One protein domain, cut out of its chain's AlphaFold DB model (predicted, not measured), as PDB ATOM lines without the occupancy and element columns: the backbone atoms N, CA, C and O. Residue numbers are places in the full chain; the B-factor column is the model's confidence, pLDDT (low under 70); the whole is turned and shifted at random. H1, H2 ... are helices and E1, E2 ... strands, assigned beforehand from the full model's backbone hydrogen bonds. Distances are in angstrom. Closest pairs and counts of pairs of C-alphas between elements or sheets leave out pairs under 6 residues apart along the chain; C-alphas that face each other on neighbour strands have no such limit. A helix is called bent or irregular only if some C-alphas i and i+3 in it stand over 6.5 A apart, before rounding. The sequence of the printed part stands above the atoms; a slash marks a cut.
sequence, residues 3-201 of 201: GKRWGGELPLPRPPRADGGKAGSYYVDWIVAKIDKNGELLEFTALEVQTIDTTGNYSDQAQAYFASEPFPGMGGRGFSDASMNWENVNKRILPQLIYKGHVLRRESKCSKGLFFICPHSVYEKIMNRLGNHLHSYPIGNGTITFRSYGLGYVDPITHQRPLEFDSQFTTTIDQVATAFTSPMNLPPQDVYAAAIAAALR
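Overview. This is residues 3 to 201 of the 201 residues of the protein "NotI domain-containing protein" of Sphingobium sp. Ant17 (UniProt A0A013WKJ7). A twisted sheet of five strands, E3 to E7, has helices H2 and H3 packed over one face, and H4 packs on both of these helices. The small hairpin of E1 and E2 leads into E3, H1 lies well away from the sheet, and a tail of residues 186 to 201, with H5, sticks out. The 199 printed residues hold five named helices and seven named strands, in the order E1 E2 E3 E4 H1 H2 E5 H3 E6 E7 H4 H5, a mixed class of helices and strands. The large sheet runs E3 E4 E5 E6 E7 and is mixed; E1 and E2 form an antiparallel sheet. The whole is loose, with a radius of gyration of the C-alphas of 21.4 A and spans of 66 by 56 by 40 A.

Along the chain. Find C-alpha 11 at (273.078, 250.614, 303.994), where E1, residues 11 to 13, begins. E2, residues 25 to 27, runs on into E3, residues 30 to 35, at 82 degrees. E4 spans residues 41 to 49, 22.8 A; H1, residues 59 to 67, follows. At C-alpha 86, (262.541, 246.223, 279.104), H2 begins and runs 27.6 A to residue 105; it is irregular, with C-alphas 91 and 94 7.2 A apart. Next come E5, residues 114 to 119, H3, residues 120 to 130, and E6, residues 143 to 151, 26.5 A. E7, residues 163 to 172, 26.0 A, bends by 60 degrees at residue 166. H4 holds residues 173 to 181, and H5, residues 191 to 199, ends at (271.986, 242.517, 255.961).

Arrangement. Look first at hairpin E1 and E2, with N 12 and O 26 2.8 A apart. In hairpin E3 and E4, N 34 and O 43 are 2.8 A apart. Parallel E4 and E5 have N 115 and O 46 at 2.9 A; parallel E5 and E6 have N 116 and O 145 at 2.8 A. In hairpin E6 and E7, N 146 and O 169 are 2.8 A apart. Two strand-helix-strand units, parallel neighbour strands joined through helices, are E4, H1 H2, E5 and E5, H3, E6, both with right-handed crossovers. H2 runs along the strands at a height over the sheet of 7.9 A; H3, on the same face, has 9.9 A. H2 touches H4 with residues 94 to 102 alone, closest C-alphas Ile 98 and Ile 173, 5.9 A. H1 is not on the sheet. Every O i to N i+4 pair is within hydrogen-bond range in H1, H3, H4 and H5; in H2, 13 of 16.

Size, cuts and confidence. The C-alphas of Asn 38 and Arg 201, the two farthest apart, are 75.2 A apart. The printed part has no cut. Long links join E1 to E2, H1 to H2, H3 to E6 and E6 to E7. Look for pLDDT under 70 at residue 6, residues 11 to 18, 20 to 26, residue 132 and residues 183 to 185.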
ATOM      1  N   GLY A   3     263.216 254.052 305.052       77.12
ATOM      2  CA  GLY A   3     263.139 254.349 303.625       77.12
ATOM      3  C   GLY A   3     263.583 255.773 303.302       77.12
ATOM      4  O   GLY A   3     263.675 256.613 304.198       77.12
ATOM      5  N   LYS A   4     263.821 256.091 302.021       77.00
ATOM      6  CA  LYS A   4     264.402 257.384 301.590       77.00
ATOM      7  C   LYS A   4     263.764 258.626 302.217       77.00
ATOM      8  O   LYS A   4     264.462 259.568 302.573       77.00
ATOM      9  N   ARG A   5     262.434 258.636 302.348       80.31
ATOM     10  CA  ARG A   5     261.662 259.738 302.955       80.31
ATOM     11  C   ARG A   5     261.165 259.433 304.379       80.31
ATOM     12  O   ARG A   5     260.374 260.196 304.915       80.31
ATOM     13  N   TRP A   6     261.583 258.311 304.962       69.19
ATOM     14  CA  TRP A   6     261.074 257.741 306.213       69.19
ATOM     15  C   TRP A   6     262.233 257.155 307.035       69.19
ATOM     16  O   TRP A   6     262.476 255.957 306.998       69.19
ATOM     17  N   GLY A   7     262.993 257.987 307.753       73.94
ATOM     18  CA  GLY A   7     264.096 257.513 308.610       73.94
ATOM     19  C   GLY A   7     265.382 257.090 307.880       73.94
ATOM     20  O   GLY A   7     266.329 256.674 308.539       73.94
ATOM     21  N   GLY A   8     265.435 257.239 306.552       78.56
ATOM     22  CA  GLY A   8     266.598 256.934 305.717       78.56
ATOM     23  C   GLY A   8     266.639 255.480 305.241       78.56
ATOM     24  O   GLY A   8     266.098 254.582 305.883       78.56
ATOM     25  N   GLU A   9     267.270 255.251 304.089       77.00
ATOM     26  CA  GLU A   9     267.582 253.898 303.620       77.00
ATOM     27  C   GLU A   9     268.744 253.338 304.444       77.00
ATOM     28  O   GLU A   9     269.734 254.033 304.696       77.00
ATOM     29  N   LEU A  10     268.640 252.075 304.863       74.06
ATOM     30  CA  LEU A  10     269.703 251.437 305.631       74.06
ATOM     31  C   LEU A  10     270.739 250.825 304.676       74.06
ATOM     32  O   LEU A  10     270.374 249.986 303.846       74.06
ATOM     33  N   PRO A  11     272.023 251.220 304.781       69.56
ATOM     34  CA  PRO A  11     273.078 250.614 303.994       69.56
ATOM     35  C   PRO A  11     273.363 249.213 304.521       69.56
ATOM     36  O   PRO A  11     273.592 249.002 305.710       69.56
ATOM     37  N   LEU A  12     273.442 248.263 303.610       65.38
ATOM     38  CA  LEU A  12     273.993 246.950 303.860       65.38
ATOM     39  C   LEU A  12     275.447 246.923 303.331       65.38
ATOM     40  O   LEU A  12     275.719 247.389 302.212       65.38
ATOM     41  N   PRO A  13     276.416 246.460 304.140       58.16
ATOM     42  CA  PRO A  13     277.833 246.481 303.783       58.16
ATOM     43  C   PRO A  13     278.178 245.364 302.790       58.16
ATOM     44  O   PRO A  13     277.845 244.201 303.012       58.16
ATOM     45  N   ARG A  14     278.876 245.683 301.689       62.50
ATOM     46  CA  ARG A  14     279.422 244.655 300.782       62.50
ATOM     47  C   ARG A  14     280.635 243.957 301.403       62.50
ATOM     48  O   ARG A  14     281.328 244.569 302.219       62.50
ATOM     49  N   PRO A  15     280.940 242.714 300.973       57.38
ATOM     50  CA  PRO A  15     282.209 242.083 301.300       57.38
ATOM     51  C   PRO A  15     283.371 243.027 300.954       57.38
ATOM     52  O   PRO A  15     283.305 243.681 299.904       57.38
ATOM     53  N   PRO A  16     284.417 243.107 301.796       58.88
ATOM     54  CA  PRO A  16     285.625 243.858 301.481       58.88
ATOM     55  C   PRO A  16     286.131 243.467 300.093       58.88
ATOM     56  O   PRO A  16     286.122 242.284 299.739       58.88
ATOM     57  N   ARG A  17     286.555 244.445 299.288       57.28
ATOM     58  CA  ARG A  17     287.213 244.111 298.026       57.28
ATOM     59  C   ARG A  17     288.519 243.379 298.335       57.28
ATOM     60  O   ARG A  17     289.203 243.711 299.301       57.28
ATOM     61  N   ALA A  18     288.873 242.404 297.499       60.03
ATOM     62  CA  ALA A  18     290.119 241.646 297.637       60.03
ATOM     63  C   ALA A  18     291.380 242.537 297.560       60.03
ATOM     64  O   ALA A  18     292.437 242.136 298.028       60.03
ATOM     65  N   ASP A  19     291.252 243.750 297.012       71.00
ATOM     66  CA  ASP A  19     292.295 244.779 296.926       71.00
ATOM     67  C   ASP A  19     292.354 245.724 298.149       71.00
ATOM     68  O   ASP A  19     293.119 246.685 298.148       71.00
ATOM     69  N   GLY A  20     291.543 245.490 299.190       58.44
ATOM     70  CA  GLY A  20     291.488 246.339 300.386       58.44
ATOM     71  C   GLY A  20     290.734 247.666 300.207       58.44
ATOM     72  O   GLY A  20     290.683 248.472 301.138       58.44
ATOM     73  N   GLY A  21     290.119 247.916 299.046       54.41
ATOM     74  CA  GLY A  21     289.306 249.108 298.808       54.41
ATOM     75  C   GLY A  21     287.999 249.116 299.612       54.41
ATOM     76  O   GLY A  21     287.391 248.070 299.856       54.41
ATOM     77  N   LYS A  22     287.513 250.316 299.981       52.47
ATOM     78  CA  LYS A  22     286.187 250.488 300.608       52.47
ATOM     79  C   LYS A  22     285.118 249.841 299.724       52.47
ATOM     80  O   LYS A  22     284.911 250.250 298.580       52.47
ATOM     81  N   ALA A  23     284.442 248.829 300.256       56.34
ATOM     82  CA  ALA A  23     283.324 248.199 299.579       56.34
ATOM     83  C   ALA A  23     282.126 249.166 299.597       56.34
ATOM     84  O   ALA A  23     281.794 249.719 300.644       56.34
ATOM     85  N   GLY A  24     281.507 249.422 298.440       55.69
ATOM     86  CA  GLY A  24     280.313 250.272 298.369       55.69
ATOM     87  C   GLY A  24     279.142 249.684 299.167       55.69
ATOM     88  O   GLY A  24     279.103 248.480 299.413       55.69
ATOM     89  N   SER A  25     278.173 250.512 299.547       60.53
ATOM     90  CA  SER A  25     276.949 250.068 300.229       60.53
ATOM     91  C   SER A  25     275.860 249.702 299.219       60.53
ATOM     92  O   SER A  25     275.769 250.303 298.147       60.53
ATOM     93  N   TYR A  26     275.039 248.705 299.540       67.19
ATOM     94  CA  TYR A  26     273.765 248.469 298.857       67.19
ATOM     95  C   TYR A  26     272.630 248.883 299.778       67.19
ATOM     96  O   TYR A  26     272.744 248.764 300.991       67.19
ATOM     97  N   TYR A  27     271.550 249.379 299.199       77.44
ATOM     98  CA  TYR A  27     270.400 249.874 299.939       77.44
ATOM     99  C   TYR A  27     269.199 249.011 299.604       77.44
ATOM    100  O   TYR A  27     269.077 248.535 298.473       77.44
ATOM    101  N   VAL A  28     268.360 248.784 300.607       84.75
ATOM    102  CA  VAL A  28     266.998 248.298 300.408       84.75
ATOM    103  C   VAL A  28     266.087 249.510 300.436       84.75
ATOM    104  O   VAL A  28     266.267 250.349 301.321       84.75
ATOM    105  N   ASP A  29     265.134 249.590 299.502       88.31
ATOM    106  CA  ASP A  29     264.247 250.751 299.410       88.31
ATOM    107  C   ASP A  29     263.535 250.963 300.735       88.31
ATOM    108  O   ASP A  29     263.740 252.002 301.365       88.31
ATOM    109  N   TRP A  30     262.770 249.963 301.197       91.94
ATOM    110  CA  TRP A  30     262.110 250.000 302.498       91.94
ATOM    111  C   TRP A  30     262.401 248.781 303.370       91.94
ATOM    112  O   TRP A  30     262.397 247.635 302.928       91.94
ATOM    113  N   ILE A  31     262.551 249.035 304.670       91.75
ATOM    114  CA  ILE A  31     262.584 247.997 305.700       91.75
ATOM    115  C   ILE A  31     261.424 248.209 306.667       91.75
ATOM    116  O   ILE A  31     261.282 249.257 307.317       91.75
ATOM    117  N   VAL A  32     260.599 247.174 306.795       93.12
ATOM    118  CA  VAL A  32     259.562 247.093 307.822       93.12
ATOM    119  C   VAL A  32     260.126 246.283 308.980       93.12
ATOM    120  O   VAL A  32     260.274 245.068 308.888       93.12
ATOM    121  N   ALA A  33     260.473 246.982 310.058       93.19
ATOM    122  CA  ALA A  33     261.002 246.406 311.286       93.19
ATOM    123  C   ALA A  33     259.885 246.229 312.321       93.19
ATOM    124  O   ALA A  33     259.157 247.177 312.625       93.19
ATOM    125  N   LYS A  34     259.781 245.024 312.880       94.19
ATOM    126  CA  LYS A  34     258.982 244.716 314.062       94.19
ATOM    127  C   LYS A  34     259.880 244.835 315.288       94.19
ATOM    128  O   LYS A  34     260.861 244.103 315.406       94.19
ATOM    129  N   ILE A  35     259.526 245.742 316.189       94.44
ATOM    130  CA  ILE A  35     260.236 245.970 317.449       94.44
ATOM    131  C   ILE A  35     259.391 245.507 318.634       94.44
ATOM    132  O   ILE A  35     258.163 245.439 318.535       94.44
ATOM    133  N   ASP A  36     260.046 245.157 319.734       95.00
ATOM    134  CA  ASP A  36     259.378 244.865 320.998       95.00
ATOM    135  C   ASP A  36     259.083 246.148 321.803       95.00
ATOM    136  O   ASP A  36     259.347 247.270 321.366       95.00
ATOM    137  N   LYS A  37     258.532 245.978 323.011       95.19
ATOM    138  CA  LYS A  37     258.216 247.085 323.931       95.19
ATOM    139  C   LYS A  37     259.445 247.858 324.434       95.19
ATOM    140  O   LYS A  37     259.279 248.956 324.951       95.19
ATOM    141  N   ASN A  38     260.642 247.284 324.314       94.31
ATOM    142  CA  ASN A  38     261.906 247.881 324.742       94.31
ATOM    143  C   ASN A  38     262.647 248.554 323.572       94.31
ATOM    144  O   ASN A  38     263.693 249.164 323.779       94.31
ATOM    145  N   GLY A  39     262.113 248.458 322.349       90.50
ATOM    146  CA  GLY A  39     262.746 248.971 321.137       90.50
ATOM    147  C   GLY A  39     263.731 247.997 320.484       90.50
ATOM    148  O   GLY A  39     264.431 248.384 319.548       90.50
ATOM    149  N   GLU A  40     263.785 246.739 320.924       93.56
ATOM    150  CA  GLU A  40     264.649 245.725 320.324       93.56
ATOM    151  C   GLU A  40     264.036 245.154 319.043       93.56
ATOM    152  O   GLU A  40     262.846 244.840 318.968       93.56
ATOM    153  N   LEU A  41     264.869 244.979 318.012       93.12
ATOM    154  CA  LEU A  41     264.451 244.388 316.743       93.12
ATOM    155  C   LEU A  41     264.136 242.897 316.913       93.12
ATOM    156  O   LEU A  41     265.049 242.102 317.157       93.12
ATOM    157  N   LEU A  42     262.876 242.519 316.694       94.19
ATOM    158  CA  LEU A  42     262.414 241.128 316.702       94.19
ATOM    159  C   LEU A  42     262.544 240.481 315.321       94.19
ATOM    160  O   LEU A  42     263.065 239.380 315.189       94.19
ATOM    161  N   GLU A  43     262.065 241.174 314.294       94.94
ATOM    162  CA  GLU A  43     262.002 240.694 312.914       94.94
ATOM    163  C   GLU A  43     262.045 241.900 311.975       94.94
ATOM    164  O   GLU A  43     261.577 242.983 312.328       94.94
ATOM    165  N   PHE A  44     262.544 241.724 310.758       94.50
ATOM    166  CA  PHE A  44     262.300 242.679 309.689       94.50
ATOM    167  C   PHE A  44     261.951 242.000 308.367       94.50
ATOM    168  O   PHE A  44     262.125 240.798 308.167       94.50
ATOM    169  N   THR A  45     261.418 242.796 307.451       93.75
ATOM    170  CA  THR A  45     261.159 242.402 306.068       93.75
ATOM    171  C   THR A  45     261.660 243.503 305.149       93.75
ATOM    172  O   THR A  45     261.442 244.686 305.424       93.75
ATOM    173  N   ALA A  46     262.353 243.104 304.087       94.00
ATOM    174  CA  ALA A  46     262.870 243.993 303.061       94.00
ATOM    175  C   ALA A  46     261.868 244.120 301.911       94.00
ATOM    176  O   ALA A  46     261.297 243.120 301.464       94.00
ATOM    177  N   LEU A  47     261.669 245.347 301.442       95.38
ATOM    178  CA  LEU A  47     260.793 245.680 300.331       95.38
ATOM    179  C   LEU A  47     261.597 246.475 299.305       95.38
ATOM    180  O   LEU A  47     262.231 247.474 299.637       95.38
ATOM    181  N   GLU A  48     261.524 246.027 298.063       94.81
ATOM    182  CA  GLU A  48     262.086 246.672 296.882       94.81
ATOM    183  C   GLU A  48     260.927 247.120 296.009       94.81
ATOM    184  O   GLU A  48     260.063 246.310 295.668       94.81
ATOM    185  N   VAL A  49     260.888 248.399 295.661       93.81
ATOM    186  CA  VAL A  49     259.832 248.984 294.842       93.81
ATOM    187  C   VAL A  49     260.459 249.475 293.554       93.81
ATOM    188  O   VAL A  49     261.203 250.449 293.541       93.81
ATOM    189  N   GLN A  50     260.112 248.833 292.445       92.75
ATOM    190  CA  GLN A  50     260.724 249.140 291.161       92.75
ATOM    191  C   GLN A  50     259.661 249.363 290.093       92.75
ATOM    192  O   GLN A  50     258.815 248.510 289.815       92.75
ATOM    193  N   THR A  51     259.732 250.532 289.470       90.81
ATOM    194  CA  THR A  51     259.018 250.854 288.233       90.81
ATOM    195  C   THR A  51     259.911 250.535 287.029       90.81
ATOM    196  O   THR A  51     260.885 249.786 287.140       90.81
ATOM    197  N   ILE A  52     259.587 251.067 285.855       89.56
ATOM    198  CA  ILE A  52     260.354 250.853 284.632       89.56
ATOM    199  C   ILE A  52     260.991 252.168 284.179       89.56
ATOM    200  O   ILE A  52     260.339 253.210 284.158       89.56
ATOM    201  N   ASP A  53     262.273 252.103 283.827       87.88
ATOM    202  CA  ASP A  53     262.971 253.214 283.186       87.88
ATOM    203  C   ASP A  53     262.550 253.302 281.716       87.88
ATOM    204  O   ASP A  53     262.190 252.296 281.100       87.88
ATOM    205  N   THR A  54     262.663 254.480 281.113       89.50
ATOM    206  CA  THR A  54     262.472 254.649 279.670       89.50
ATOM    207  C   THR A  54     263.802 254.579 278.912       89.50
ATOM    208  O   THR A  54     264.860 254.918 279.442       89.50
ATOM    209  N   THR A  55     263.771 254.138 277.657       90.00
ATOM    210  CA  THR A  55     264.798 254.423 276.646       90.00
ATOM    211  C   THR A  55     264.482 255.745 275.957       90.00
ATOM    212  O   THR A  55     263.343 256.198 276.008       90.00
ATOM    213  N   GLY A  56     265.457 256.325 275.254       87.00
ATOM    214  CA  GLY A  56     265.259 257.587 274.536       87.00
ATOM    215  C   GLY A  56     265.078 258.777 275.480       87.00
ATOM    216  O   GLY A  56     265.471 258.718 276.649       87.00
ATOM    217  N   ASN A  57     264.501 259.861 274.966       87.00
ATOM    218  CA  ASN A  57     264.287 261.092 275.719       87.00
ATOM    219  C   ASN A  57     262.861 261.615 275.492       87.00
ATOM    220  O   ASN A  57     262.443 261.805 274.356       87.00
ATOM    221  N   TYR A  58     262.127 261.872 276.576       91.00
ATOM    222  CA  TYR A  58     260.778 262.449 276.533       91.00
ATOM    223  C   TYR A  58     260.725 263.907 277.027       91.00
ATOM    224  O   TYR A  58     259.636 264.462 277.162       91.00
ATOM    225  N   SER A  59     261.876 264.537 277.292       91.75
ATOM    226  CA  SER A  59     261.978 265.891 277.858       91.75
ATOM    227  C   SER A  59     261.225 266.929 277.028       91.75
ATOM    228  O   SER A  59     260.423 267.673 277.582       91.75
ATOM    229  N   ASP A  60     261.416 266.943 275.709       91.06
ATOM    230  CA  ASP A  60     260.781 267.939 274.834       91.06
ATOM    231  C   ASP A  60     259.258 267.754 274.785       91.06
ATOM    232  O   ASP A  60     258.501 268.724 274.808       91.06
ATOM    233  N   GLN A  61     258.790 266.499 274.798       92.50
ATOM    234  CA  GLN A  61     257.363 266.186 274.882       92.50
ATOM    235  C   GLN A  61     256.774 266.639 276.223       92.50
ATOM    236  O   GLN A  61     255.679 267.197 276.254       92.50
ATOM    237  N   ALA A  62     257.491 266.414 277.327       92.69
ATOM    238  CA  ALA A  62     257.073 266.877 278.645       92.69
ATOM    239  C   ALA A  62     257.038 268.409 278.709       92.69
ATOM    240  O   ALA A  62     256.066 268.971 279.207       92.69
ATOM    241  N   GLN A  63     258.052 269.087 278.170       94.12
ATOM    242  CA  GLN A  63     258.112 270.545 278.130       94.12
ATOM    243  C   GLN A  63     256.932 271.130 277.349       94.12
ATOM    244  O   GLN A  63     256.248 272.004 277.874       94.12
ATOM    245  N   ALA A  64     256.647 270.609 276.152       93.62
ATOM    246  CA  ALA A  64     255.493 271.024 275.361       93.62
ATOM    247  C   ALA A  64     254.172 270.773 276.110       93.62
ATOM    248  O   ALA A  64     253.332 271.665 276.194       93.62
ATOM    249  N   TYR A  65     254.016 269.603 276.745       92.75
ATOM    250  CA  TYR A  65     252.837 269.289 277.559       92.75
ATOM    251  C   TYR A  65     252.636 270.291 278.707       92.75
ATOM    252  O   TYR A  65     251.539 270.824 278.872       92.75
ATOM    253  N   PHE A  66     253.688 270.597 279.474       94.56
ATOM    254  CA  PHE A  66     253.606 271.561 280.577       94.56
ATOM    255  C   PHE A  66     253.420 273.008 280.102       94.56
ATOM    256  O   PHE A  66     252.814 273.803 280.817       94.56
ATOM    257  N   ALA A  67     253.886 273.344 278.896       95.38
ATOM    258  CA  ALA A  67     253.638 274.630 278.246       95.38
ATOM    259  C   ALA A  67     252.261 274.712 277.556       95.38
ATOM    260  O   ALA A  67     251.887 275.778 277.075       95.38
ATOM    261  N   SER A  68     251.488 273.617 277.526       94.38
ATOM    262  CA  SER A  68     250.250 273.496 276.736       94.38
ATOM    263  C   SER A  68     250.454 273.754 275.234       94.38
ATOM    264  O   SER A  68     249.558 274.238 274.544       94.38
ATOM    265  N   GLU A  69     251.633 273.412 274.722       94.62
ATOM    266  CA  GLU A  69     252.008 273.537 273.318       94.62
ATOM    267  C   GLU A  69     251.890 272.190 272.587       94.62
ATOM    268  O   GLU A  69     252.086 271.123 273.180       94.62
ATOM    269  N   PRO A  70     251.585 272.198 271.277       91.25
ATOM    270  CA  PRO A  70     251.589 270.979 270.486       91.25
ATOM    271  C   PRO A  70     253.015 270.433 270.347       91.25
ATOM    272  O   PRO A  70     253.933 271.143 269.942       91.25
ATOM    273  N   PHE A  71     253.188 269.138 270.608       91.06
ATOM    274  CA  PHE A  71     254.446 268.444 270.350       91.06
ATOM    275  C   PHE A  71     254.388 267.733 268.987       91.06
ATOM    276  O   PHE A  71     253.656 266.752 268.855       91.06
ATOM    277  N   PRO A  72     255.146 268.169 267.961       84.88
ATOM    278  CA  PRO A  72     255.084 267.558 266.630       84.88
ATOM    279  C   PRO A  72     255.666 266.133 266.594       84.88
ATOM    280  O   PRO A  72     255.300 265.333 265.732       84.88
ATOM    281  N   GLY A  73     256.544 265.779 267.539       83.50
ATOM    282  CA  GLY A  73     257.212 264.478 267.585       83.50
ATOM    283  C   GLY A  73     258.256 264.267 266.486       83.50
ATOM    284  O   GLY A  73     258.321 264.976 265.481       83.50
ATOM    285  N   MET A  74     259.088 263.240 266.666       72.69
ATOM    286  CA  MET A  74     260.095 262.841 265.676       72.69
ATOM    287  C   MET A  74     259.411 262.379 264.383       72.69
ATOM    288  O   MET A  74     258.728 261.352 264.379       72.69
ATOM    289  N   GLY A  75     259.599 263.119 263.288       77.75
ATOM    290  CA  GLY A  75     258.978 262.824 261.991       77.75
ATOM    291  C   GLY A  75     257.469 263.092 261.932       77.75
ATOM    292  O   GLY A  75     256.783 262.450 261.145       77.75
ATOM    293  N   GLY A  76     256.935 263.985 262.776       79.94
ATOM    294  CA  GLY A  76     255.508 264.348 262.757       79.94
ATOM    295  C   GLY A  76     254.581 263.351 263.463       79.94
ATOM    296  O   GLY A  76     253.370 263.398 263.277       79.94
ATOM    297  N   ARG A  77     255.135 262.423 264.256       80.62
ATOM    298  CA  ARG A  77     254.379 261.349 264.926       80.62
ATOM    299  C   ARG A  77     253.517 261.818 266.104       80.62
ATOM    300  O   ARG A  77     252.663 261.062 266.549       80.62
ATOM    301  N   GLY A  78     253.734 263.028 266.623       84.94
ATOM    302  CA  GLY A  78     252.980 263.575 267.758       84.94
ATOM    303  C   GLY A  78     253.401 263.063 269.145       84.94
ATOM    304  O   GLY A  78     252.782 263.415 270.144       84.94
ATOM    305  N   PHE A  79     254.443 262.230 269.237       85.75
ATOM    306  CA  PHE A  79     254.989 261.711 270.499       85.75
ATOM    307  C   PHE A  79     256.496 261.434 270.384       85.75
ATOM    308  O   PHE A  79     257.056 261.411 269.282       85.75
ATOM    309  N   SER A  80     257.171 261.323 271.533       87.81
ATOM    310  CA  SER A  80     258.614 261.063 271.609       87.81
ATOM    311  C   SER A  80     258.939 259.629 271.193       87.81
ATOM    312  O   SER A  80     258.080 258.754 271.184       87.81
ATOM    313  N   ASP A  81     260.195 259.367 270.846       87.62
ATOM    314  CA  ASP A  81     260.688 258.010 270.589       87.62
ATOM    315  C   ASP A  81     260.988 257.228 271.880       87.62
ATOM    316  O   ASP A  81     261.474 256.093 271.828       87.62
ATOM    317  N   ALA A  82     260.692 257.824 273.040       88.12
ATOM    318  CA  ALA A  82     260.882 257.182 274.318       88.12
ATOM    319  C   ALA A  82     259.996 255.936 274.435       88.12
ATOM    320  O   ALA A  82     258.812 255.938 274.102       88.12
ATOM    321  N   SER A  83     260.585 254.852 274.928       88.56
ATOM    322  CA  SER A  83     259.909 253.566 275.100       88.56
ATOM    323  C   SER A  83     260.292 252.960 276.440       88.56
ATOM    324  O   SER A  83     261.177 253.459 277.125       88.56
ATOM    325  N   MET A  84     259.630 251.887 276.850       89.75
ATOM    326  CA  MET A  84     259.966 251.203 278.095       89.75
ATOM    327  C   MET A  84     261.270 250.414 277.936       89.75
ATOM    328  O   MET A  84     261.419 249.607 277.015       89.75
ATOM    329  N   ASN A  85     262.210 250.603 278.861       90.69
ATOM    330  CA  ASN A  85     263.504 249.926 278.859       90.69
ATOM    331  C   ASN A  85     263.394 248.509 279.434       90.69
ATOM    332  O   ASN A  85     263.913 248.202 280.508       90.69
ATOM    333  N   TRP A  86     262.722 247.622 278.702       88.94
ATOM    334  CA  TRP A  86     262.541 246.223 279.104       88.94
ATOM    335  C   TRP A  86     263.867 245.473 279.278       88.94
ATOM    336  O   TRP A  86     263.969 244.579 280.115       88.94
ATOM    337  N   GLU A  87     264.913 245.882 278.560       86.12
ATOM    338  CA  GLU A  87     266.274 245.362 278.725       86.12
ATOM    339  C   GLU A  87     266.824 245.575 280.144       86.12
ATOM    340  O   GLU A  87     267.590 244.753 280.653       86.12
ATOM    341  N   ASN A  88     266.404 246.644 280.826       84.88
ATOM    342  CA  ASN A  88     266.808 246.937 282.199       84.88
ATOM    343  C   ASN A  88     266.312 245.882 283.198       84.88
ATOM    344  O   ASN A  88     266.979 245.625 284.202       84.88
ATOM    345  N   VAL A  89     265.187 245.220 282.903       82.94
ATOM    346  CA  VAL A  89     264.674 244.096 283.706       82.94
ATOM    347  C   VAL A  89     265.726 242.987 283.795       82.94
ATOM    348  O   VAL A  89     266.029 242.495 284.882       82.94
ATOM    349  N   ASN A  90     266.344 242.660 282.656       81.25
ATOM    350  CA  ASN A  90     267.378 241.634 282.548       81.25
ATOM    351  C   ASN A  90     268.733 242.104 283.080       81.25
ATOM    352  O   ASN A  90     269.424 241.356 283.767       81.25
ATOM    353  N   LYS A  91     269.132 243.336 282.752       84.38
ATOM    354  CA  LYS A  91     270.478 243.842 283.061       84.38
ATOM    355  C   LYS A  91     270.635 244.297 284.506       84.38
ATOM    356  O   LYS A  91     271.738 244.224 285.041       84.38
ATOM    357  N   ARG A  92     269.567 244.808 285.129       86.50
ATOM    358  CA  ARG A  92     269.638 245.451 286.448       86.50
ATOM    359  C   ARG A  92     268.682 244.854 287.468       86.50
ATOM    360  O   ARG A  92     269.150 244.529 288.553       86.50
ATOM    361  N   ILE A  93     267.395 244.702 287.150       91.31
ATOM    362  CA  ILE A  93     266.385 244.325 288.156       91.31
ATOM    363  C   ILE A  93     266.645 242.909 288.686       91.31
ATOM    364  O   ILE A  93     266.945 242.747 289.865       91.31
ATOM    365  N   LEU A  94     266.608 241.886 287.825       92.81
ATOM    366  CA  LEU A  94     266.777 240.490 288.252       92.81
ATOM    367  C   LEU A  94     268.121 240.219 288.963       92.81
ATOM    368  O   LEU A  94     268.089 239.651 290.058       92.81
ATOM    369  N   PRO A  95     269.284 240.672 288.444       92.00
ATOM    370  CA  PRO A  95     270.555 240.531 289.155       92.00
ATOM    371  C   PRO A  95     270.559 241.168 290.551       92.00
ATOM    372  O   PRO A  95     271.101 240.584 291.492       92.00
ATOM    373  N   GLN A  96     269.943 242.345 290.711       90.75
ATOM    374  CA  GLN A  96     269.845 243.005 292.015       90.75
ATOM    375  C   GLN A  96     268.972 242.213 292.989       90.75
ATOM    376  O   GLN A  96     269.373 242.036 294.140       90.75
ATOM    377  N   LEU A  97     267.827 241.699 292.535       94.19
ATOM    378  CA  LEU A  97     266.930 240.891 293.366       94.19
ATOM    379  C   LEU A  97     267.592 239.596 293.838       94.19
ATOM    380  O   LEU A  97     267.508 239.271 295.020       94.19
ATOM    381  N   ILE A  98     268.300 238.899 292.944       93.81
ATOM    382  CA  ILE A  98     269.039 237.675 293.284       93.81
ATOM    383  C   ILE A  98     270.093 237.975 294.355       93.81
ATOM    384  O   ILE A  98     270.138 237.316 295.395       93.81
ATOM    385  N   TYR A  99     270.912 239.008 294.141       91.31
ATOM    386  CA  TYR A  99     271.959 239.381 295.091       91.31
ATOM    387  C   TYR A  99     271.389 239.778 296.460       91.31
ATOM    388  O   TYR A  99     271.805 239.231 297.483       91.31
ATOM    389  N   LYS A 100     270.416 240.700 296.492       91.06
ATOM    390  CA  LYS A 100     269.784 241.164 297.738       91.06
ATOM    391  C   LYS A 100     269.095 240.013 298.466       91.06
ATOM    392  O   LYS A 100     269.249 239.879 299.675       91.06
ATOM    393  N   GLY A 101     268.414 239.138 297.732       94.00
ATOM    394  CA  GLY A 101     267.801 237.935 298.278       94.00
ATOM    395  C   GLY A 101     268.799 237.000 298.962       94.00
ATOM    396  O   GLY A 101     268.540 236.539 300.072       94.00
ATOM    397  N   HIS A 102     269.969 236.762 298.359       93.31
ATOM    398  CA  HIS A 102     271.023 235.957 298.987       93.31
ATOM    399  C   HIS A 102     271.615 236.607 300.237       93.31
ATOM    400  O   HIS A 102     271.925 235.897 301.193       93.31
ATOM    401  N   VAL A 103     271.763 237.935 300.259       89.88
ATOM    402  CA  VAL A 103     272.182 238.642 301.477       89.88
ATOM    403  C   VAL A 103     271.143 238.443 302.574       89.88
ATOM    404  O   VAL A 103     271.485 237.974 303.655       89.88
ATOM    405  N   LEU A 104     269.879 238.765 302.290       91.19
ATOM    406  CA  LEU A 104     268.787 238.689 303.261       91.19
ATOM    407  C   LEU A 104     268.590 237.268 303.786       91.19
ATOM    408  O   LEU A 104     268.229 237.091 304.944       91.19
ATOM    409  N   ARG A 105     268.915 236.251 302.980       91.38
ATOM    410  CA  ARG A 105     268.886 234.851 303.413       91.38
ATOM    411  C   ARG A 105     269.792 234.563 304.616       91.38
ATOM    412  O   ARG A 105     269.524 233.642 305.389       91.38
ATOM    413  N   ARG A 106     270.879 235.325 304.763       89.19
ATOM    414  CA  ARG A 106     271.858 235.181 305.852       89.19
ATOM    415  C   ARG A 106     271.457 235.931 307.123       89.19
ATOM    416  O   ARG A 106     272.077 235.717 308.160       89.19
ATOM    417  N   GLU A 107     270.437 236.780 307.053       90.62
ATOM    418  CA  GLU A 107     269.966 237.580 308.177       90.62
ATOM    419  C   GLU A 107     269.002 236.766 309.044       90.62
ATOM    420  O   GLU A 107     267.892 236.431 308.631       90.62
ATOM    421  N   SER A 108     269.398 236.472 310.286       91.19
ATOM    422  CA  SER A 108     268.596 235.650 311.208       91.19
ATOM    423  C   SER A 108     267.246 236.276 311.568       91.19
ATOM    424  O   SER A 108     266.296 235.560 311.872       91.19
ATOM    425  N   LYS A 109     267.149 237.611 311.504       93.62
ATOM    426  CA  LYS A 109     265.926 238.376 311.789       93.62
ATOM    427  C   LYS A 109     265.082 238.668 310.539       93.62
ATOM    428  O   LYS A 109     264.041 239.307 310.665       93.62
ATOM    429  N   CYS A 110     265.492 238.209 309.351       93.88
ATOM    430  CA  CYS A 110     264.747 238.372 308.099       93.88
ATOM    431  C   CYS A 110     263.949 237.103 307.749       93.88
ATOM    432  O   CYS A 110     264.255 236.385 306.797       93.88
ATOM    433  N   SER A 111     262.895 236.802 308.509       90.62
ATOM    434  CA  SER A 111     262.162 235.531 308.361       90.62
ATOM    435  C   SER A 111     261.216 235.443 307.164       90.62
ATOM    436  O   SER A 111     260.798 234.340 306.823       90.62
ATOM    437  N   LYS A 112     260.878 236.561 306.512       95.12
ATOM    438  CA  LYS A 112     259.937 236.594 305.370       95.12
ATOM    439  C   LYS A 112     260.606 236.772 304.004       95.12
ATOM    440  O   LYS A 112     259.911 236.882 302.999       95.12
ATOM    441  N   GLY A 113     261.938 236.821 303.966       94.25
ATOM    442  CA  GLY A 113     262.682 237.036 302.727       94.25
ATOM    443  C   GLY A 113     262.458 238.428 302.127       94.25
ATOM    444  O   GLY A 113     262.321 239.418 302.850       94.25
ATOM    445  N   LEU A 114     262.468 238.497 300.795       96.75
ATOM    446  CA  LEU A 114     262.421 239.737 300.022       96.75
ATOM    447  C   LEU A 114     261.054 239.936 299.357       96.75
ATOM    448  O   LEU A 114     260.570 239.043 298.669       96.75
ATOM    449  N   PHE A 115     260.471 241.127 299.473       97.81
ATOM    450  CA  PHE A 115     259.302 241.523 298.688       97.81
ATOM    451  C   PHE A 115     259.727 242.450 297.557       97.81
ATOM    452  O   PHE A 115     260.345 243.480 297.803       97.81
ATOM    453  N   PHE A 116     259.364 242.104 296.328       97.62
ATOM    454  CA  PHE A 116     259.547 242.948 295.157       97.62
ATOM    455  C   PHE A 116     258.193 243.439 294.655       97.62
ATOM    456  O   PHE A 116     257.346 242.634 294.268       97.62
ATOM    457  N   ILE A 117     257.988 244.752 294.674       97.69
ATOM    458  CA  ILE A 117     256.729 245.416 294.340       97.69
ATOM    459  C   ILE A 117     256.903 246.198 293.040       97.69
ATOM    460  O   ILE A 117     257.778 247.058 292.936       97.69
ATOM    461  N   CYS A 118     256.063 245.921 292.046       96.94
ATOM    462  CA  CYS A 118     256.181 246.528 290.719       96.94
ATOM    463  C   CYS A 118     254.818 246.677 290.017       96.94
ATOM    464  O   CYS A 118     253.847 246.048 290.434       96.94
ATOM    465  N   PRO A 119     254.704 247.491 288.953       97.00
ATOM    466  CA  PRO A 119     253.508 247.502 288.110       97.00
ATOM    467  C   PRO A 119     253.240 246.129 287.471       97.00
ATOM    468  O   PRO A 119     254.188 245.409 287.147       97.00
ATOM    469  N   HIS A 120     251.972 245.802 287.199       95.75
ATOM    470  CA  HIS A 120     251.578 244.538 286.549       95.75
ATOM    471  C   HIS A 120     252.378 244.224 285.270       95.75
ATOM    472  O   HIS A 120     252.893 243.122 285.115       95.75
ATOM    473  N   SER A 121     252.598 245.208 284.396       93.75
ATOM    474  CA  SER A 121     253.357 245.004 283.153       93.75
ATOM    475  C   SER A 121     254.822 244.601 283.380       93.75
ATOM    476  O   SER A 121     255.389 243.828 282.605       93.75
ATOM    477  N   VAL A 122     255.455 245.092 284.451       94.31
ATOM    478  CA  VAL A 122     256.820 244.698 284.838       94.31
ATOM    479  C   VAL A 122     256.814 243.282 285.409       94.31
ATOM    480  O   VAL A 122     257.679 242.480 285.054       94.31
ATOM    481  N   TYR A 123     255.818 242.962 286.237       95.06
ATOM    482  CA  TYR A 123     255.611 241.619 286.773       95.06
ATOM    483  C   TYR A 123     255.486 240.582 285.652       95.06
ATOM    484  O   TYR A 123     256.243 239.611 285.637       95.06
ATOM    485  N   GLU A 124     254.622 240.818 284.662       93.25
ATOM    486  CA  GLU A 124     254.452 239.910 283.524       93.25
ATOM    487  C   GLU A 124     255.752 239.722 282.740       93.25
ATOM    488  O   GLU A 124     256.094 238.606 282.349       93.25
ATOM    489  N   LYS A 125     256.521 240.794 282.516       91.50
ATOM    490  CA  LYS A 125     257.821 240.688 281.836       91.50
ATOM    491  C   LYS A 125     258.822 239.853 282.622       91.50
ATOM    492  O   LYS A 125     259.543 239.066 282.010       91.50
ATOM    493  N   ILE A 126     258.854 239.987 283.945       92.44
ATOM    494  CA  ILE A 126     259.704 239.160 284.806       92.44
ATOM    495  C   ILE A 126     259.264 237.696 284.747       92.44
ATOM    496  O   ILE A 126     260.105 236.832 284.512       92.44
ATOM    497  N   MET A 127     257.968 237.412 284.903       92.19
ATOM    498  CA  MET A 127     257.456 236.037 284.867       92.19
ATOM    499  C   MET A 127     257.728 235.373 283.515       92.19
ATOM    500  O   MET A 127     258.273 234.274 283.470       92.19
ATOM    501  N   ASN A 128     257.475 236.078 282.410       89.25
ATOM    502  CA  ASN A 128     257.794 235.594 281.065       89.25
ATOM    503  C   ASN A 128     259.294 235.334 280.880       89.25
ATOM    504  O   ASN A 128     259.683 234.369 280.228       89.25
ATOM    505  N   ARG A 129     260.151 236.186 281.459       87.00
ATOM    506  CA  ARG A 129     261.603 236.015 281.370       87.00
ATOM    507  C   ARG A 129     262.092 234.791 282.138       87.00
ATOM    508  O   ARG A 129     262.960 234.082 281.630       87.00
ATOM    509  N   LEU A 130     261.586 234.581 283.351       88.94
ATOM    510  CA  LEU A 130     261.957 233.440 284.191       88.94
ATOM    511  C   LEU A 130     261.323 232.129 283.688       88.94
ATOM    512  O   LEU A 130     261.861 231.050 283.928       88.94
ATOM    513  N   GLY A 131     260.231 232.223 282.928       82.38
ATOM    514  CA  GLY A 131     259.549 231.091 282.314       82.38
ATOM    515  C   GLY A 131     258.678 230.297 283.293       82.38
ATOM    516  O   GLY A 131     258.633 230.553 284.494       82.38
ATOM    517  N   ASN A 132     257.986 229.286 282.767       69.88
ATOM    518  CA  ASN A 132     256.894 228.593 283.468       69.88
ATOM    519  C   ASN A 132     257.339 227.476 284.431       69.88
ATOM    520  O   ASN A 132     256.515 226.679 284.869       69.88
ATOM    521  N   HIS A 133     258.630 227.387 284.753       76.94
ATOM    522  CA  HIS A 133     259.186 226.286 285.552       76.94
ATOM    523  C   HIS A 133     259.429 226.663 287.020       76.94
ATOM    524  O   HIS A 133     260.025 225.887 287.761       76.94
ATOM    525  N   LEU A 134     258.997 227.853 287.450       90.00
ATOM    526  CA  LEU A 134     259.108 228.263 288.846       90.00
ATOM    527  C   LEU A 134     258.013 227.596 289.679       90.00
ATOM    528  O   LEU A 134     256.822 227.728 289.399       90.00
ATOM    529  N   HIS A 135     258.416 226.927 290.752       93.44
ATOM    530  CA  HIS A 135     257.491 226.386 291.734       93.44
ATOM    531  C   HIS A 135     257.134 227.453 292.773       93.44
ATOM    532  O   HIS A 135     257.967 228.279 293.161       93.44
ATOM    533  N   SER A 136     255.884 227.408 293.233       95.44
ATOM    534  CA  SER A 136     255.396 228.258 294.317       95.44
ATOM    535  C   SER A 136     255.883 227.737 295.669       95.44
ATOM    536  O   SER A 136     255.816 226.535 295.930       95.44
ATOM    537  N   TYR A 137     256.341 228.641 296.534       96.50
ATOM    538  CA  TYR A 137     256.735 228.347 297.914       96.50
ATOM    539  C   TYR A 137     256.025 229.281 298.892       96.50
ATOM    540  O   TYR A 137     255.713 230.421 298.540       96.50
ATOM    541  N   PRO A 138     255.792 228.841 300.141       96.75
ATOM    542  CA  PRO A 138     255.356 229.745 301.195       96.75
ATOM    543  C   PRO A 138     256.412 230.829 301.446       96.75
ATOM    544  O   PRO A 138     257.607 230.600 301.271       96.75
ATOM    545  N   ILE A 139     255.960 231.999 301.898       97.31
ATOM    546  CA  ILE A 139     256.840 233.094 302.326       97.31
ATOM    547  C   ILE A 139     257.745 232.595 303.455       97.31
ATOM    548  O   ILE A 139     257.258 232.054 304.450       97.31
ATOM    549  N   GLY A 140     259.050 232.809 303.320       94.56
ATOM    550  CA  GLY A 140     260.024 232.365 304.304       94.56
ATOM    551  C   GLY A 140     261.414 232.949 304.086       94.56
ATOM    552  O   GLY A 140     261.659 233.777 303.207       94.56
ATOM    553  N   ASN A 141     262.364 232.505 304.902       93.75
ATOM    554  CA  ASN A 141     263.752 232.900 304.724       93.75
ATOM    555  C   ASN A 141     264.292 232.358 303.381       93.75
ATOM    556  O   ASN A 141     264.117 231.183 303.058       93.75
ATOM    557  N   GLY A 142     264.954 233.210 302.596       93.81
ATOM    558  CA  GLY A 142     265.495 232.854 301.282       93.81
ATOM    559  C   GLY A 142     264.463 232.792 300.151       93.81
ATOM    560  O   GLY A 142     264.803 232.338 299.055       93.81
ATOM    561  N   THR A 143     263.229 233.251 300.385       97.56
ATOM    562  CA  THR A 143     262.223 233.427 299.329       97.56
ATOM    563  C   THR A 143     262.172 234.860 298.819       97.56
ATOM    564  O   THR A 143     262.535 235.803 299.525       97.56
ATOM    565  N   ILE A 144     261.671 235.018 297.597       98.00
ATOM    566  CA  ILE A 144     261.250 236.295 297.033       98.00
ATOM    567  C   ILE A 144     259.769 236.242 296.679       98.00
ATOM    568  O   ILE A 144     259.306 235.311 296.017       98.00
ATOM    569  N   THR A 145     259.042 237.264 297.112       98.19
ATOM    570  CA  THR A 145     257.640 237.487 296.783       98.19
ATOM    571  C   THR A 145     257.540 238.622 295.776       98.19
ATOM    572  O   THR A 145     257.759 239.785 296.112       98.19
ATOM    573  N   PHE A 146     257.181 238.286 294.543       97.69
ATOM    574  CA  PHE A 146     256.805 239.247 293.516       97.69
ATOM    575  C   PHE A 146     255.356 239.660 293.749       97.69
ATOM    576  O   PHE A 146     254.470 238.808 293.757       97.69
ATOM    577  N   ARG A 147     255.113 240.953 293.945       97.94
ATOM    578  CA  ARG A 147     253.785 241.537 294.123       97.94
ATOM    579  C   ARG A 147     253.570 242.616 293.068       97.94
ATOM    580  O   ARG A 147     254.347 243.567 292.995       97.94
ATOM    581  N   SER A 148     252.524 242.479 292.265       97.88
ATOM    582  CA  SER A 148     252.136 243.496 291.295       97.88
ATOM    583  C   SER A 148     251.065 244.427 291.846       97.88
ATOM    584  O   SER A 148     250.259 244.054 292.705       97.88
ATOM    585  N   TYR A 149     251.048 245.645 291.313       97.81
ATOM    586  CA  TYR A 149     249.928 246.562 291.454       97.81
ATOM    587  C   TYR A 149     249.429 247.057 290.094       97.81
ATOM    588  O   TYR A 149     250.200 247.201 289.137       97.81
ATOM    589  N   GLY A 150     248.131 247.339 290.039       96.44
ATOM    590  CA  GLY A 150     247.474 248.123 289.002       96.44
ATOM    591  C   GLY A 150     247.234 249.563 289.458       96.44
ATOM    592  O   GLY A 150     247.518 249.933 290.600       96.44
ATOM    593  N   LEU A 151     246.707 250.386 288.551       95.00
ATOM    594  CA  LEU A 151     246.223 251.726 288.872       95.00
ATOM    595  C   LEU A 151     244.698 251.712 288.870       95.00
ATOM    596  O   LEU A 151     244.097 251.416 287.835       95.00
ATOM    597  N   GLY A 152     244.100 252.077 290.001       94.62
ATOM    598  CA  GLY A 152     242.654 252.187 290.135       94.62
ATOM    599  C   GLY A 152     242.055 253.351 289.344       94.62
ATOM    600  O   GLY A 152     242.693 253.983 288.485       94.62
ATOM    601  N   TYR A 153     240.797 253.654 289.656       95.00
ATOM    602  CA  TYR A 153     240.091 254.790 289.068       95.00
ATOM    603  C   TYR A 153     240.743 256.126 289.439       95.00
ATOM    604  O   TYR A 153     241.363 256.269 290.491       95.00
ATOM    605  N   VAL A 154     240.606 257.112 288.547       95.69
ATOM    606  CA  VAL A 154     241.061 258.480 288.818       95.69
ATOM    607  C   VAL A 154     240.158 259.071 289.889       95.69
ATOM    608  O   VAL A 154     238.950 259.179 289.691       95.69
ATOM    609  N   ASP A 155     240.756 259.471 291.001       92.75
ATOM    610  CA  ASP A 155     240.093 260.279 292.008       92.75
ATOM    611  C   ASP A 155     239.687 261.625 291.373       92.75
ATOM    612  O   ASP A 155     240.547 262.339 290.848       92.75
ATOM    613  N   PRO A 156     238.395 261.993 291.378       91.81
ATOM    614  CA  PRO A 156     237.920 263.200 290.708       91.81
ATOM    615  C   PRO A 156     238.387 264.501 291.379       91.81
ATOM    616  O   PRO A 156     238.345 265.545 290.734       91.81
ATOM    617  N   ILE A 157     238.813 264.455 292.645       92.06
ATOM    618  CA  ILE A 157     239.271 265.612 293.425       92.06
ATOM    619  C   ILE A 157     240.788 265.752 293.319       92.06
ATOM    620  O   ILE A 157     241.299 266.838 293.056       92.06
ATOM    621  N   THR A 158     241.523 264.665 293.553       92.50
ATOM    622  CA  THR A 158     242.996 264.712 293.584       92.50
ATOM    623  C   THR A 158     243.629 264.471 292.217       92.50
ATOM    624  O   THR A 158     244.820 264.726 292.044       92.50
ATOM    625  N   HIS A 159     242.855 263.958 291.255       90.81
ATOM    626  CA  HIS A 159     243.319 263.461 289.955       90.81
ATOM    627  C   HIS A 159     244.396 262.365 290.050       90.81
ATOM    628  O   HIS A 159     245.046 262.033 289.058       90.81
ATOM    629  N   GLN A 160     244.578 261.769 291.231       93.50
ATOM    630  CA  GLN A 160     245.496 260.658 291.455       93.50
ATOM    631  C   GLN A 160     244.781 259.323 291.252       93.50
ATOM    632  O   GLN A 160     243.561 259.226 291.351       93.50
ATOM    633  N   ARG A 161     245.550 258.271 290.964       95.19
ATOM    634  CA  ARG A 161     245.042 256.896 290.919       95.19
ATOM    635  C   ARG A 161     245.633 256.109 292.085       95.19
ATOM    636  O   ARG A 161     246.858 256.142 292.241       95.19
ATOM    637  N   PRO A 162     244.820 255.407 292.891       94.44
ATOM    638  CA  PRO A 162     245.345 254.549 293.939       94.44
ATOM    639  C   PRO A 162     246.085 253.358 293.322       94.44
ATOM    640  O   PRO A 162     245.760 252.906 292.222       94.44
ATOM    641  N   LEU A 163     247.084 252.848 294.044       95.56
ATOM    642  CA  LEU A 163     247.708 251.572 293.705       95.56
ATOM    643  C   LEU A 163     246.813 250.449 294.225       95.56
ATOM    644  O   LEU A 163     246.557 250.371 295.429       95.56
ATOM    645  N   GLU A 164     246.360 249.579 293.334       96.62
ATOM    646  CA  GLU A 164     245.513 248.440 293.680       96.62
ATOM    647  C   GLU A 164     246.328 247.158 293.591       96.62
ATOM    648  O   GLU A 164     247.102 246.971 292.654       96.62
ATOM    649  N   PHE A 165     246.182 246.275 294.579       97.44
ATOM    650  CA  PHE A 165     246.795 244.955 294.511       97.44
ATOM    651  C   PHE A 165     246.270 244.210 293.285       97.44
ATOM    652  O   PHE A 165     245.064 244.172 293.059       97.44
ATOM    653  N   ASP A 166     247.178 243.589 292.541       96.69
ATOM    654  CA  ASP A 166     246.827 242.852 291.335       96.69
ATOM    655  C   ASP A 166     247.137 241.353 291.492       96.69
ATOM    656  O   ASP A 166     246.225 240.536 291.595       96.69
ATOM    657  N   SER A 167     248.414 240.984 291.589       96.06
ATOM    658  CA  SER A 167     248.860 239.588 291.631       96.06
ATOM    659  C   SER A 167     250.031 239.401 292.590       96.06
ATOM    660  O   SER A 167     250.754 240.337 292.946       96.06
ATOM    661  N   GLN A 168     250.244 238.155 293.017       96.81
ATOM    662  CA  GLN A 168     251.396 237.787 293.831       96.81
ATOM    663  C   GLN A 168     251.885 236.374 293.530       96.81
ATOM    664  O   GLN A 168     251.096 235.435 293.474       96.81
ATOM    665  N   PHE A 169     253.205 236.216 293.460       97.00
ATOM    666  CA  PHE A 169     253.870 234.927 293.327       97.00
ATOM    667  C   PHE A 169     255.110 234.867 294.221       97.00
ATOM    668  O   PHE A 169     255.878 235.824 294.289       97.00
ATOM    669  N   THR A 170     255.300 233.757 294.936       98.06
ATOM    670  CA  THR A 170     256.455 233.557 295.824       98.06
ATOM    671  C   THR A 170     257.226 232.318 295.409       98.06
ATOM    672  O   THR A 170     256.644 231.254 295.226       98.06
ATOM    673  N   THR A 171     258.543 232.453 295.292       97.50
ATOM    674  CA  THR A 171     259.456 231.347 294.991       97.50
ATOM    675  C   THR A 171     260.785 231.537 295.728       97.50
ATOM    676  O   THR A 171     260.965 232.510 296.463       97.50
ATOM    677  N   THR A 172     261.730 230.614 295.573       97.00
ATOM    678  CA  THR A 172     263.056 230.735 296.192       97.00
ATOM    679  C   THR A 172     263.987 231.600 295.346       97.00
ATOM    680  O   THR A 172     263.897 231.629 294.116       97.00
ATOM    681  N   ILE A 173     264.937 232.278 295.999       95.94
ATOM    682  CA  ILE A 173     265.993 233.024 295.291       95.94
ATOM    683  C   ILE A 173     266.786 232.102 294.354       95.94
ATOM    684  O   ILE A 173     267.123 232.504 293.243       95.94
ATOM    685  N   ASP A 174     267.014 230.853 294.762       94.75
ATOM    686  CA  ASP A 174     267.774 229.874 293.983       94.75
ATOM    687  C   ASP A 174     267.057 229.499 292.674       94.75
ATOM    688  O   ASP A 174     267.709 229.342 291.639       94.75
ATOM    689  N   GLN A 175     265.720 229.408 292.679       94.44
ATOM    690  CA  GLN A 175     264.952 229.172 291.452       94.44
ATOM    691  C   GLN A 175     265.000 230.371 290.512       94.44
ATOM    692  O   GLN A 175     265.211 230.185 289.316       94.44
ATOM    693  N   VAL A 176     264.880 231.592 291.041       94.62
ATOM    694  CA  VAL A 176     265.025 232.810 290.229       94.62
ATOM    695  C   VAL A 176     266.418 232.883 289.607       94.62
ATOM    696  O   VAL A 176     266.533 233.142 288.413       94.62
ATOM    697  N   ALA A 177     267.469 232.605 290.383       93.56
ATOM    698  CA  ALA A 177     268.844 232.596 289.892       93.56
ATOM    699  C   ALA A 177     269.046 231.547 288.791       93.56
ATOM    700  O   ALA A 177     269.526 231.878 287.709       93.56
ATOM    701  N   THR A 178     268.602 230.311 289.038       92.25
ATOM    702  CA  THR A 178     268.715 229.202 288.080       92.25
ATOM    703  C   THR A 178     267.968 229.512 286.785       92.25
ATOM    704  O   THR A 178     268.538 229.379 285.703       92.25
ATOM    705  N   ALA A 179     266.719 229.974 286.881       90.69
ATOM    706  CA  ALA A 179     265.902 230.341 285.729       90.69
ATOM    707  C   ALA A 179     266.514 231.503 284.932       90.69
ATOM    708  O   ALA A 179     266.539 231.467 283.704       90.69
ATOM    709  N   PHE A 180     267.070 232.505 285.619       89.44
ATOM    710  CA  PHE A 180     267.713 233.653 284.985       89.44
ATOM    711  C   PHE A 180     268.972 233.273 284.190       89.44
ATOM    712  O   PHE A 180     269.198 233.827 283.110       89.44
ATOM    713  N   THR A 181     269.771 232.325 284.695       85.81
ATOM    714  CA  THR A 181     271.005 231.850 284.042       85.81
ATOM    715  C   THR A 181     270.799 230.673 283.090       85.81
ATOM    716  O   THR A 181     271.739 230.277 282.403       85.81
ATOM    717  N   SER A 182     269.605 230.076 283.063       80.19
ATOM    718  CA  SER A 182     269.349 228.856 282.301       80.19
ATOM    719  C   SER A 182     269.492 229.089 280.788       80.19
ATOM    720  O   SER A 182     268.899 230.031 280.251       80.19
ATOM    721  N   PRO A 183     270.208 228.205 280.062       67.00
ATOM    722  CA  PRO A 183     270.355 228.288 278.610       67.00
ATOM    723  C   PRO A 183     269.073 227.908 277.849       67.00
ATOM    724  O   PRO A 183     269.056 227.929 276.622       67.00
ATOM    725  N   MET A 184     267.985 227.565 278.547       63.03
ATOM    726  CA  MET A 184     266.748 227.075 277.933       63.03
ATOM    727  C   MET A 184     266.037 228.067 277.006       63.03
ATOM    728  O   MET A 184     265.229 227.645 276.188       63.03
ATOM    729  N   ASN A 185     266.353 229.360 277.103       63.34
ATOM    730  CA  ASN A 185     265.777 230.411 276.259       63.34
ATOM    731  C   ASN A 185     266.818 231.043 275.315       63.34
ATOM    732  O   ASN A 185     266.674 232.207 274.937       63.34
ATOM    733  N   LEU A 186     267.903 230.329 274.988       70.50
ATOM    734  CA  LEU A 186     268.881 230.825 274.020       70.50
ATOM    735  C   LEU A 186     268.277 230.846 272.605       70.50
ATOM    736  O   LEU A 186     267.529 229.935 272.242       70.50
ATOM    737  N   PRO A 187     268.595 231.872 271.792       75.19
ATOM    738  CA  PRO A 187     268.218 231.871 270.387       75.19
ATOM    739  C   PRO A 187     268.853 230.673 269.657       75.19
ATOM    740  O   PRO A 187     269.857 230.131 270.132       75.19
ATOM    741  N   PRO A 188     268.300 230.266 268.498       81.81
ATOM    742  CA  PRO A 188     268.866 229.194 267.690       81.81
ATOM    743  C   PRO A 188     270.349 229.414 267.379       81.81
ATOM    744  O   PRO A 188     270.833 230.552 267.342       81.81
ATOM    745  N   GLN A 189     271.055 228.318 267.103       87.81
ATOM    746  CA  GLN A 189     272.431 228.389 266.624       87.81
ATOM    747  C   GLN A 189     272.517 229.307 265.393       87.81
ATOM    748  O   GLN A 189     271.601 229.356 264.573       87.81
ATOM    749  N   ASP A 190     273.618 230.052 265.288       90.12
ATOM    750  CA  ASP A 190     273.949 230.886 264.129       90.12
ATOM    751  C   ASP A 190     272.979 232.047 263.840       90.12
ATOM    752  O   ASP A 190     273.027 232.640 262.760       90.12
ATOM    753  N   VAL A 191     272.161 232.468 264.819       90.56
ATOM    754  CA  VAL A 191     271.221 233.597 264.647       90.56
ATOM    755  C   VAL A 191     271.920 234.885 264.182       90.56
ATOM    756  O   VAL A 191     271.394 235.611 263.341       90.56
ATOM    757  N   TYR A 192     273.136 235.147 264.675       89.31
ATOM    758  CA  TYR A 192     273.935 236.302 264.262       89.31
ATOM    759  C   TYR A 192     274.472 236.153 262.837       89.31
ATOM    760  O   TYR A 192     274.421 237.111 262.072       89.31
ATOM    761  N   ALA A 193     274.949 234.965 262.458       89.94
ATOM    762  CA  ALA A 193     275.453 234.718 261.109       89.94
ATOM    763  C   ALA A 193     274.334 234.862 260.068       89.94
ATOM    764  O   ALA A 193     274.528 235.509 259.040       89.94
ATOM    765  N   ALA A 194     273.140 234.343 260.372       90.44
ATOM    766  CA  ALA A 194     271.956 234.511 259.536       90.44
ATOM    767  C   ALA A 194     271.550 235.990 259.396       90.44
ATOM    768  O   ALA A 194     271.289 236.450 258.285       90.44
ATOM    769  N   ALA A 195     271.549 236.750 260.497       89.44
ATOM    770  CA  ALA A 195     271.232 238.179 260.476       89.44
ATOM    771  C   ALA A 195     272.249 238.997 259.658       89.44
ATOM    772  O   ALA A 195     271.854 239.847 258.861       89.44
ATOM    773  N   ILE A 196     273.548 238.710 259.801       92.12
ATOM    774  CA  ILE A 196     274.615 239.352 259.016       92.12
ATOM    775  C   ILE A 196     274.457 239.019 257.529       92.12
ATOM    776  O   ILE A 196     274.499 239.916 256.693       92.12
ATOM    777  N   ALA A 197     274.227 237.748 257.190       92.50
ATOM    778  CA  ALA A 197     274.040 237.323 255.807       92.50
ATOM    779  C   ALA A 197     272.820 237.988 255.147       92.50
ATOM    780  O   ALA A 197     272.863 238.289 253.957       92.50
ATOM    781  N   ALA A 198     271.749 238.229 255.909       90.69
ATOM    782  CA  ALA A 198     270.580 238.958 255.429       90.69
ATOM    783  C   ALA A 198     270.869 240.450 255.198       90.69
ATOM    784  O   ALA A 198     270.408 240.995 254.205       90.69
ATOM    785  N   ALA A 199     271.646 241.094 256.074       87.81
ATOM    786  CA  ALA A 199     271.986 242.517 255.961       87.81
ATOM    787  C   ALA A 199     272.986 242.840 254.833       87.81
ATOM    788  O   ALA A 199     273.108 243.996 254.442       87.81
ATOM    789  N   LEU A 200     273.726 241.839 254.342       89.50
ATOM    790  CA  LEU A 200     274.685 241.976 253.238       89.50
ATOM    791  C   LEU A 200     274.062 241.788 251.841       89.50
ATOM    792  O   LEU A 200     274.777 241.936 250.851       89.50
ATOM    793  N   ARG A 201     272.778 241.417 251.752       74.56
ATOM    794  CA  ARG A 201     272.021 241.318 250.492       74.56
ATOM    795  C   ARG A 201     271.269 242.609 250.217       74.56
ATOM    796  O   ARG A 201     271.180 242.955 249.020       74.56
TER     797      ARG A 201